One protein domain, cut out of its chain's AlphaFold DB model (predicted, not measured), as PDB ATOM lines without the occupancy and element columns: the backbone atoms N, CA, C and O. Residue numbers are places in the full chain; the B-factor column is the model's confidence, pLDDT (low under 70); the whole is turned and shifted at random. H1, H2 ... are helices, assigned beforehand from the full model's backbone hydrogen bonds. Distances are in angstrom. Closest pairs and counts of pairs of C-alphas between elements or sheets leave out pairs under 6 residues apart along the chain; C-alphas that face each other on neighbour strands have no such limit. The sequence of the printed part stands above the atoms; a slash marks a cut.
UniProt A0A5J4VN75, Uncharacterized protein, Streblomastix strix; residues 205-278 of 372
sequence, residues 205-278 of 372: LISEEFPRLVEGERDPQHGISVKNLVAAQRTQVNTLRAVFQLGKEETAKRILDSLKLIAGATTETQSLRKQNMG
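What this domain is: This is residues 205 to 278 of the 372 residues of an uncharacterized protein of Streblomastix strix (UniProt A0A5J4VN75). A long helical hairpin: H1 and H2 run side by side, touching near the tight turn, while residues 205 to 219, with no named element, run along the side of H1 away from H2. The 74 printed residues hold two named helices, H1 then H2, and no named strand; the class is all helix. The whole is loose, radius of gyration of the C-alphas 15.2 A, and elongated, spanning 46 by 25 by 17 A.

How they stand to each other: After residues 205 to 219, H1, residues 220 to 246, touches H2, residues 249 to 278, with its residues 240 to 244 alone. The closest C-alphas, of Val 243 and Thr 251, are 6.6 A apart. The two run opposite ways at a shallow tilt of 19 degrees, a hairpin. In both, every O i to N i+4 pair is within hydrogen-bond range.

Where its parts are: H1 begins at C-alpha 220 (191.639, 134.093, 180.435) and is 39.1 A long. H2, 43.8 A, ends at C-alpha 278 (175.428, 121.060, 187.946).

The domain as a whole: The printed part has no cut. Residues 267 to 278 of H2 stand free. The model's pLDDT is under 70 at residues 205 to 216, 218 and 278.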
ATOM      1  N   LEU A 205     173.804 139.105 150.222       43.66
ATOM      2  CA  LEU A 205     173.799 139.127 151.682       43.66
ATOM      3  C   LEU A 205     175.043 139.904 152.147       43.66
ATOM      4  O   LEU A 205     176.095 139.335 152.449       43.66
ATOM      5  N   ILE A 206     174.932 141.231 152.154       41.66
ATOM      6  CA  ILE A 206     175.882 142.175 152.707       41.66
ATOM      7  C   ILE A 206     175.629 142.088 154.206       41.66
ATOM      8  O   ILE A 206     174.875 142.858 154.796       41.66
ATOM      9  N   SER A 207     176.200 141.058 154.829       42.66
ATOM     10  CA  SER A 207     176.408 141.069 156.271       42.66
ATOM     11  C   SER A 207     177.411 142.183 156.542       42.66
ATOM     12  O   SER A 207     178.613 141.981 156.379       42.66
ATOM     13  N   GLU A 208     176.885 143.366 156.851       43.78
ATOM     14  CA  GLU A 208     177.636 144.618 156.972       43.78
ATOM     15  C   GLU A 208     178.646 144.583 158.134       43.78
ATOM     16  O   GLU A 208     179.658 145.265 158.067       43.78
ATOM     17  N   GLU A 209     178.459 143.725 159.147       48.59
ATOM     18  CA  GLU A 209     179.456 143.528 160.207       48.59
ATOM     19  C   GLU A 209     179.493 142.091 160.752       48.59
ATOM     20  O   GLU A 209     178.470 141.460 161.035       48.59
ATOM     21  N   PHE A 210     180.715 141.586 160.945       48.19
ATOM     22  CA  PHE A 210     180.996 140.340 161.654       48.19
ATOM     23  C   PHE A 210     180.788 140.518 163.167       48.19
ATOM     24  O   PHE A 210     181.038 141.604 163.695       48.19
ATOM     25  N   PRO A 211     180.413 139.458 163.911       51.56
ATOM     26  CA  PRO A 211     180.292 139.534 165.367       51.56
ATOM     27  C   PRO A 211     181.617 140.003 165.977       51.56
ATOM     28  O   PRO A 211     182.641 139.340 165.797       51.56
ATOM     29  N   ARG A 212     181.620 141.168 166.641       54.41
ATOM     30  CA  ARG A 212     182.801 141.725 167.324       54.41
ATOM     31  C   ARG A 212     183.238 140.787 168.453       54.41
ATOM     32  O   ARG A 212     182.397 140.143 169.080       54.41
ATOM     33  N   LEU A 213     184.551 140.697 168.683       55.28
ATOM     34  CA  LEU A 213     185.100 139.956 169.819       55.28
ATOM     35  C   LEU A 213     184.462 140.491 171.109       55.28
ATOM     36  O   LEU A 213     184.432 141.697 171.336       55.28
ATOM     37  N   VAL A 214     183.939 139.595 171.944       56.03
ATOM     38  CA  VAL A 214     183.408 139.965 173.256       56.03
ATOM     39  C   VAL A 214     184.599 140.173 174.192       56.03
ATOM     40  O   VAL A 214     185.233 139.210 174.607       56.03
ATOM     41  N   GLU A 215     184.914 141.424 174.528       55.38
ATOM     42  CA  GLU A 215     186.023 141.778 175.439       55.38
ATOM     43  C   GLU A 215     185.723 141.503 176.928       55.38
ATOM     44  O   GLU A 215     186.545 141.769 177.795       55.38
ATOM     45  N   GLY A 216     184.557 140.940 177.254       57.25
ATOM     46  CA  GLY A 216     184.067 140.827 178.633       57.25
ATOM     47  C   GLY A 216     184.325 139.501 179.359       57.25
ATOM     48  O   GLY A 216     183.739 139.287 180.423       57.25
ATOM     49  N   GLU A 217     185.116 138.575 178.813       70.81
ATOM     50  CA  GLU A 217     185.285 137.255 179.433       70.81
ATOM     51  C   GLU A 217     186.344 137.290 180.547       70.81
ATOM     52  O   GLU A 217     187.534 137.439 180.290       70.81
ATOM     53  N   ARG A 218     185.896 137.180 181.809       68.75
ATOM     54  CA  ARG A 218     186.744 137.321 183.016       68.75
ATOM     55  C   ARG A 218     187.768 136.200 183.212       68.75
ATOM     56  O   ARG A 218     188.694 136.370 183.993       68.75
ATOM     57  N   ASP A 219     187.562 135.054 182.571       81.94
ATOM     58  CA  ASP A 219     188.467 133.908 182.647       81.94
ATOM     59  C   ASP A 219     189.374 133.901 181.404       81.94
ATOM     60  O   ASP A 219     188.859 133.719 180.294       81.94
ATOM     61  N   PRO A 220     190.702 134.075 181.555       78.00
ATOM     62  CA  PRO A 220     191.639 134.093 180.435       78.00
ATOM     63  C   PRO A 220     191.565 132.840 179.549       78.00
ATOM     64  O   PRO A 220     191.655 132.950 178.323       78.00
ATOM     65  N   GLN A 221     191.359 131.651 180.132       74.81
ATOM     66  CA  GLN A 221     191.280 130.397 179.370       74.81
ATOM     67  C   GLN A 221     189.971 130.282 178.584       74.81
ATOM     68  O   GLN A 221     189.963 129.804 177.441       74.81
ATOM     69  N   HIS A 222     188.864 130.747 179.170       76.44
ATOM     70  CA  HIS A 222     187.584 130.780 178.469       76.44
ATOM     71  C   HIS A 222     187.620 131.814 177.337       76.44
ATOM     72  O   HIS A 222     187.277 131.471 176.203       76.44
ATOM     73  N   GLY A 223     188.196 132.990 177.613       81.69
ATOM     74  CA  GLY A 223     188.417 134.075 176.658       81.69
ATOM     75  C   GLY A 223     189.149 133.620 175.401       81.69
ATOM     76  O   GLY A 223     188.676 133.842 174.288       81.69
ATOM     77  N   ILE A 224     190.282 132.929 175.555       81.50
ATOM     78  CA  ILE A 224     191.041 132.387 174.415       81.50
ATOM     79  C   ILE A 224     190.199 131.381 173.617       81.50
ATOM     80  O   ILE A 224     190.178 131.427 172.386       81.50
ATOM     81  N   SER A 225     189.460 130.502 174.299       75.75
ATOM     82  CA  SER A 225     188.628 129.491 173.638       75.75
ATOM     83  C   SER A 225     187.498 130.119 172.813       75.75
ATOM     84  O   SER A 225     187.260 129.711 171.674       75.75
ATOM     85  N   VAL A 226     186.826 131.144 173.347       76.81
ATOM     86  CA  VAL A 226     185.762 131.863 172.634       76.81
ATOM     87  C   VAL A 226     186.331 132.676 171.474       76.81
ATOM     88  O   VAL A 226     185.761 132.647 170.382       76.81
ATOM     89  N   LYS A 227     187.485 133.334 171.650       80.62
ATOM     90  CA  LYS A 227     188.176 134.046 170.561       80.62
ATOM     91  C   LYS A 227     188.525 133.108 169.403       80.62
ATOM     92  O   LYS A 227     188.220 133.427 168.255       80.62
ATOM     93  N   ASN A 228     189.079 131.932 169.702       83.56
ATOM     94  CA  ASN A 228     189.409 130.919 168.697       83.56
ATOM     95  C   ASN A 228     188.163 130.400 167.970       83.56
ATOM     96  O   ASN A 228     188.182 130.244 166.749       83.56
ATOM     97  N   LEU A 229     187.061 130.183 168.696       80.75
ATOM     98  CA  LEU A 229     185.792 129.771 168.096       80.75
ATOM     99  C   LEU A 229     185.239 130.843 167.146       80.75
ATOM    100  O   LEU A 229     184.844 130.523 166.026       80.75
ATOM    101  N   VAL A 230     185.242 132.112 167.564       80.81
ATOM    102  CA  VAL A 230     184.776 133.236 166.734       80.81
ATOM    103  C   VAL A 230     185.661 133.408 165.498       80.81
ATOM    104  O   VAL A 230     185.139 133.615 164.402       80.81
ATOM    105  N   ALA A 231     186.982 133.281 165.640       81.12
ATOM    106  CA  ALA A 231     187.910 133.322 164.513       81.12
ATOM    107  C   ALA A 231     187.632 132.187 163.511       81.12
ATOM    108  O   ALA A 231     187.468 132.452 162.321       81.12
ATOM    109  N   ALA A 232     187.474 130.947 163.987       80.44
ATOM    110  CA  ALA A 232     187.146 129.800 163.138       80.44
ATOM    111  C   ALA A 232     185.808 129.985 162.395       80.44
ATOM    112  O   ALA A 232     185.726 129.725 161.193       80.44
ATOM    113  N   GLN A 233     184.780 130.494 163.083       80.50
ATOM    114  CA  GLN A 233     183.482 130.802 162.479       80.50
ATOM    115  C   GLN A 233     183.594 131.881 161.392       80.50
ATOM    116  O   GLN A 233     183.005 131.733 160.321       80.50
ATOM    117  N   ARG A 234     184.369 132.950 161.628       79.00
ATOM    118  CA  ARG A 234     184.602 134.015 160.633       79.00
ATOM    119  C   ARG A 234     185.295 133.483 159.384       79.00
ATOM    120  O   ARG A 234     184.819 133.743 158.279       79.00
ATOM    121  N   THR A 235     186.370 132.714 159.555       84.69
ATOM    122  CA  THR A 235     187.097 132.106 158.433       84.69
ATOM    123  C   THR A 235     186.155 131.272 157.572       84.69
ATOM    124  O   THR A 235     186.137 131.428 156.357       84.69
ATOM    125  N   GLN A 236     185.285 130.472 158.189       77.62
ATOM    126  CA  GLN A 236     184.339 129.625 157.461       77.62
ATOM    127  C   GLN A 236     183.242 130.393 156.734       77.62
ATOM    128  O   GLN A 236     182.896 130.023 155.616       77.62
ATOM    129  N   VAL A 237     182.702 131.461 157.328       81.38
ATOM    130  CA  VAL A 237     181.738 132.336 156.638       81.38
ATOM    131  C   VAL A 237     182.376 132.946 155.389       81.38
ATOM    132  O   VAL A 237     181.736 133.003 154.338       81.38
ATOM    133  N   ASN A 238     183.648 133.338 155.471       81.62
ATOM    134  CA  ASN A 238     184.384 133.857 154.320       81.62
ATOM    135  C   ASN A 238     184.642 132.771 153.266       81.62
ATOM    136  O   ASN A 238     184.411 133.015 152.082       81.62
ATOM    137  N   THR A 239     185.029 131.556 153.674       79.31
ATOM    138  CA  THR A 239     185.186 130.419 152.750       79.31
ATOM    139  C   THR A 239     183.864 130.072 152.060       79.31
ATOM    140  O   THR A 239     183.837 129.892 150.846       79.31
ATOM    141  N   LEU A 240     182.751 130.049 152.801       74.19
ATOM    142  CA  LEU A 240     181.404 129.854 152.253       74.19
ATOM    143  C   LEU A 240     181.067 130.903 151.209       74.19
ATOM    144  O   LEU A 240     180.625 130.558 150.117       74.19
ATOM    145  N   ARG A 241     181.298 132.180 151.527       77.00
ATOM    146  CA  ARG A 241     181.043 133.289 150.606       77.00
ATOM    147  C   ARG A 241     181.835 133.122 149.307       77.00
ATOM    148  O   ARG A 241     181.246 133.249 148.238       77.00
ATOM    149  N   ALA A 242     183.123 132.790 149.394       77.31
ATOM    150  CA  ALA A 242     183.962 132.551 148.219       77.31
ATOM    151  C   ALA A 242     183.448 131.368 147.379       77.31
ATOM    152  O   ALA A 242     183.397 131.439 146.154       77.31
ATOM    153  N   VAL A 243     182.994 130.297 148.030       71.31
ATOM    154  CA  VAL A 243     182.479 129.101 147.349       71.31
ATOM    155  C   VAL A 243     181.132 129.341 146.674       71.31
ATOM    156  O   VAL A 243     180.940 128.903 145.540       71.31
ATOM    157  N   PHE A 244     180.234 130.088 147.316       70.44
ATOM    158  CA  PHE A 244     178.984 130.524 146.692       70.44
ATOM    159  C   PHE A 244     179.240 131.417 145.473       70.44
ATOM    160  O   PHE A 244     178.556 131.268 144.464       70.44
ATOM    161  N   GLN A 245     180.253 132.287 145.522       76.00
ATOM    162  CA  GLN A 245     180.658 133.089 144.361       76.00
ATOM    163  C   GLN A 245     181.251 132.237 143.226       76.00
ATOM    164  O   GLN A 245     181.093 132.580 142.057       76.00
ATOM    165  N   LEU A 246     181.900 131.117 143.555       76.69
ATOM    166  CA  LEU A 246     182.500 130.193 142.586       76.69
ATOM    167  C   LEU A 246     181.505 129.194 141.971       76.69
ATOM    168  O   LEU A 246     181.863 128.520 141.008       76.69
ATOM    169  N   GLY A 247     180.279 129.085 142.498       73.38
ATOM    170  CA  GLY A 247     179.229 128.220 141.942       73.38
ATOM    171  C   GLY A 247     179.538 126.717 141.992       73.38
ATOM    172  O   GLY A 247     178.974 125.952 141.214       73.38
ATOM    173  N   LYS A 248     180.444 126.273 142.874       79.06
ATOM    174  CA  LYS A 248     180.867 124.864 142.954       79.06
ATOM    175  C   LYS A 248     180.033 124.088 143.980       79.06
ATOM    176  O   LYS A 248     180.288 124.153 145.183       79.06
ATOM    177  N   GLU A 249     179.066 123.318 143.485       74.81
ATOM    178  CA  GLU A 249     178.156 122.474 144.279       74.81
ATOM    179  C   GLU A 249     178.900 121.465 145.173       74.81
ATOM    180  O   GLU A 249     178.576 121.292 146.351       74.81
ATOM    181  N   GLU A 250     179.969 120.856 144.658       76.31
ATOM    182  CA  GLU A 250     180.760 119.880 145.411       76.31
ATOM    183  C   GLU A 250     181.464 120.514 146.622       76.31
ATOM    184  O   GLU A 250     181.551 119.926 147.703       76.31
ATOM    185  N   THR A 251     181.914 121.762 146.476       76.06
ATOM    186  CA  THR A 251     182.530 122.509 147.572       76.06
ATOM    187  C   THR A 251     181.487 122.927 148.610       76.06
ATOM    188  O   THR A 251     181.763 122.851 149.807       76.06
ATOM    189  N   ALA A 252     180.263 123.269 148.192       76.12
ATOM    190  CA  ALA A 252     179.162 123.550 149.116       76.12
ATOM    191  C   ALA A 252     178.815 122.330 149.991       76.12
ATOM    192  O   ALA A 252     178.626 122.472 151.203       76.12
ATOM    193  N   LYS A 253     178.819 121.119 149.413       80.50
ATOM    194  CA  LYS A 253     178.584 119.867 150.153       80.50
ATOM    195  C   LYS A 253     179.652 119.617 151.224       80.50
ATOM    196  O   LYS A 253     179.306 119.373 152.380       80.50
ATOM    197  N   ARG A 254     180.940 119.771 150.883       78.56
ATOM    198  CA  ARG A 254     182.051 119.626 151.852       78.56
ATOM    199  C   ARG A 254     181.972 120.647 152.990       78.56
ATOM    200  O   ARG A 254     182.293 120.328 154.139       78.56
ATOM    201  N   ILE A 255     181.513 121.866 152.704       77.12
ATOM    202  CA  ILE A 255     181.330 122.862 153.761       77.12
ATOM    203  C   ILE A 255     180.136 122.523 154.656       77.12
ATOM    204  O   ILE A 255     180.237 122.670 155.874       77.12
ATOM    205  N   LEU A 256     179.030 122.028 154.100       81.06
ATOM    206  CA  LEU A 256     177.890 121.591 154.906       81.06
ATOM    207  C   LEU A 256     178.294 120.494 155.906       81.06
ATOM    208  O   LEU A 256     177.885 120.536 157.067       81.06
ATOM    209  N   ASP A 257     179.139 119.556 155.484       83.00
ATOM    210  CA  ASP A 257     179.670 118.515 156.368       83.00
ATOM    211  C   ASP A 257     180.608 119.095 157.442       83.00
ATOM    212  O   ASP A 257     180.523 118.713 158.612       83.00
ATOM    213  N   SER A 258     181.411 120.105 157.096       81.75
ATOM    214  CA  SER A 258     182.238 120.840 158.066       81.75
ATOM    215  C   SER A 258     181.385 121.576 159.113       81.75
ATOM    216  O   SER A 258     181.679 121.525 160.308       81.75
ATOM    217  N   LEU A 259     180.284 122.210 158.696       81.00
ATOM    218  CA  LEU A 259     179.346 122.878 159.605       81.00
ATOM    219  C   LEU A 259     178.640 121.888 160.540       81.00
ATOM    220  O   LEU A 259     178.443 122.200 161.717       81.00
ATOM    221  N   LYS A 260     178.291 120.687 160.059       83.38
ATOM    222  CA  LYS A 260     177.724 119.624 160.910       83.38
ATOM    223  C   LYS A 260     178.689 119.201 162.015       83.38
ATOM    224  O   LYS A 260     178.258 119.065 163.160       83.38
ATOM    225  N   LEU A 261     179.977 119.036 161.704       82.44
ATOM    226  CA  LEU A 261     180.993 118.686 162.707       82.44
ATOM    227  C   LEU A 261     181.088 119.746 163.813       82.44
ATOM    228  O   LEU A 261     181.179 119.418 164.995       82.44
ATOM    229  N   ILE A 262     180.992 121.022 163.448       76.56
ATOM    230  CA  ILE A 262     181.058 122.141 164.400       76.56
ATOM    231  C   ILE A 262     179.792 122.239 165.236       76.56
ATOM    232  O   ILE A 262     179.867 122.495 166.438       76.56
ATOM    233  N   ALA A 263     178.626 122.016 164.630       77.75
ATOM    234  CA  ALA A 263     177.382 121.897 165.379       77.75
ATOM    235  C   ALA A 263     177.505 120.786 166.440       77.75
ATOM    236  O   ALA A 263     177.171 121.017 167.600       77.75
ATOM    237  N   GLY A 264     178.100 119.641 166.088       85.50
ATOM    238  CA  GLY A 264     178.453 118.583 167.040       85.50
ATOM    239  C   GLY A 264     179.343 119.091 168.178       85.50
ATOM    240  O   GLY A 264     178.921 119.108 169.335       85.50
ATOM    241  N   ALA A 265     180.524 119.620 167.851       79.12
ATOM    242  CA  ALA A 265     181.492 120.099 168.843       79.12
ATOM    243  C   ALA A 265     180.934 121.207 169.762       79.12
ATOM    244  O   ALA A 265     181.209 121.244 170.965       79.12
ATOM    245  N   THR A 266     180.113 122.113 169.225       80.00
ATOM    246  CA  THR A 266     179.467 123.176 170.014       80.00
ATOM    247  C   THR A 266     178.391 122.621 170.943       80.00
ATOM    248  O   THR A 266     178.316 123.057 172.095       80.00
ATOM    249  N   THR A 267     177.598 121.635 170.506       82.88
ATOM    250  CA  THR A 267     176.632 120.958 171.388       82.88
ATOM    251  C   THR A 267     177.318 120.189 172.516       82.88
ATOM    252  O   THR A 267     176.881 120.292 173.665       82.88
ATOM    253  N   GLU A 268     178.431 119.507 172.236       83.00
ATOM    254  CA  GLU A 268     179.249 118.838 173.256       83.00
ATOM    255  C   GLU A 268     179.836 119.839 174.252       83.00
ATOM    256  O   GLU A 268     179.677 119.678 175.464       83.00
ATOM    257  N   THR A 269     180.425 120.931 173.759       79.31
ATOM    258  CA  THR A 269     180.987 121.995 174.608       79.31
ATOM    259  C   THR A 269     179.917 122.604 175.522       79.31
ATOM    260  O   THR A 269     180.146 122.820 176.715       79.31
ATOM    261  N   GLN A 270     178.709 122.845 175.001       79.75
ATOM    262  CA  GLN A 270     177.583 123.314 175.813       79.75
ATOM    263  C   GLN A 270     177.112 122.266 176.830       79.75
ATOM    264  O   GLN A 270     176.727 122.636 177.943       79.75
ATOM    265  N   SER A 271     177.137 120.979 176.477       81.06
ATOM    266  CA  SER A 271     176.815 119.879 177.394       81.06
ATOM    267  C   SER A 271     177.803 119.817 178.563       81.06
ATOM    268  O   SER A 271     177.381 119.825 179.721       81.06
ATOM    269  N   LEU A 272     179.109 119.888 178.286       79.94
ATOM    270  CA  LEU A 272     180.163 119.947 179.308       79.94
ATOM    271  C   LEU A 272     179.994 121.161 180.230       79.94
ATOM    272  O   LEU A 272     180.082 121.042 181.453       79.94
ATOM    273  N   ARG A 273     179.657 122.328 179.665       76.69
ATOM    274  CA  ARG A 273     179.348 123.524 180.463       76.69
ATOM    275  C   ARG A 273     178.162 123.291 181.404       76.69
ATOM    276  O   ARG A 273     178.218 123.714 182.557       76.69
ATOM    277  N   LYS A 274     177.103 122.610 180.949       80.25
ATOM    278  CA  LYS A 274     175.946 122.262 181.798       80.25
ATOM    279  C   LYS A 274     176.321 121.278 182.905       80.25
ATOM    280  O   LYS A 274     175.904 121.486 184.043       80.25
ATOM    281  N   GLN A 275     177.124 120.258 182.601       78.19
ATOM    282  CA  GLN A 275     177.602 119.293 183.599       78.19
ATOM    283  C   GLN A 275     178.433 119.977 184.695       78.19
ATOM    284  O   GLN A 275     178.174 119.770 185.880       78.19
ATOM    285  N   ASN A 276     179.340 120.882 184.321       73.19
ATOM    286  CA  ASN A 276     180.167 121.622 185.281       73.19
ATOM    287  C   ASN A 276     179.363 122.612 186.142       73.19
ATOM    288  O   ASN A 276     179.697 122.836 187.307       73.19
ATOM    289  N   MET A 277     178.276 123.178 185.610       71.88
ATOM    290  CA  MET A 277     177.362 124.021 186.393       71.88
ATOM    291  C   MET A 277     176.539 123.205 187.399       71.88
ATOM    292  O   MET A 277     176.295 123.686 188.504       71.88
ATOM    293  N   GLY A 278     176.172 121.962 187.059       62.44
ATOM    294  CA  GLY A 278     175.428 121.060 187.946       62.44
ATOM    295  C   GLY A 278     176.149 120.764 189.265       62.44
ATOM    296  O   GLY A 278     175.507 120.672 190.309       62.44
TER     297      GLY A 278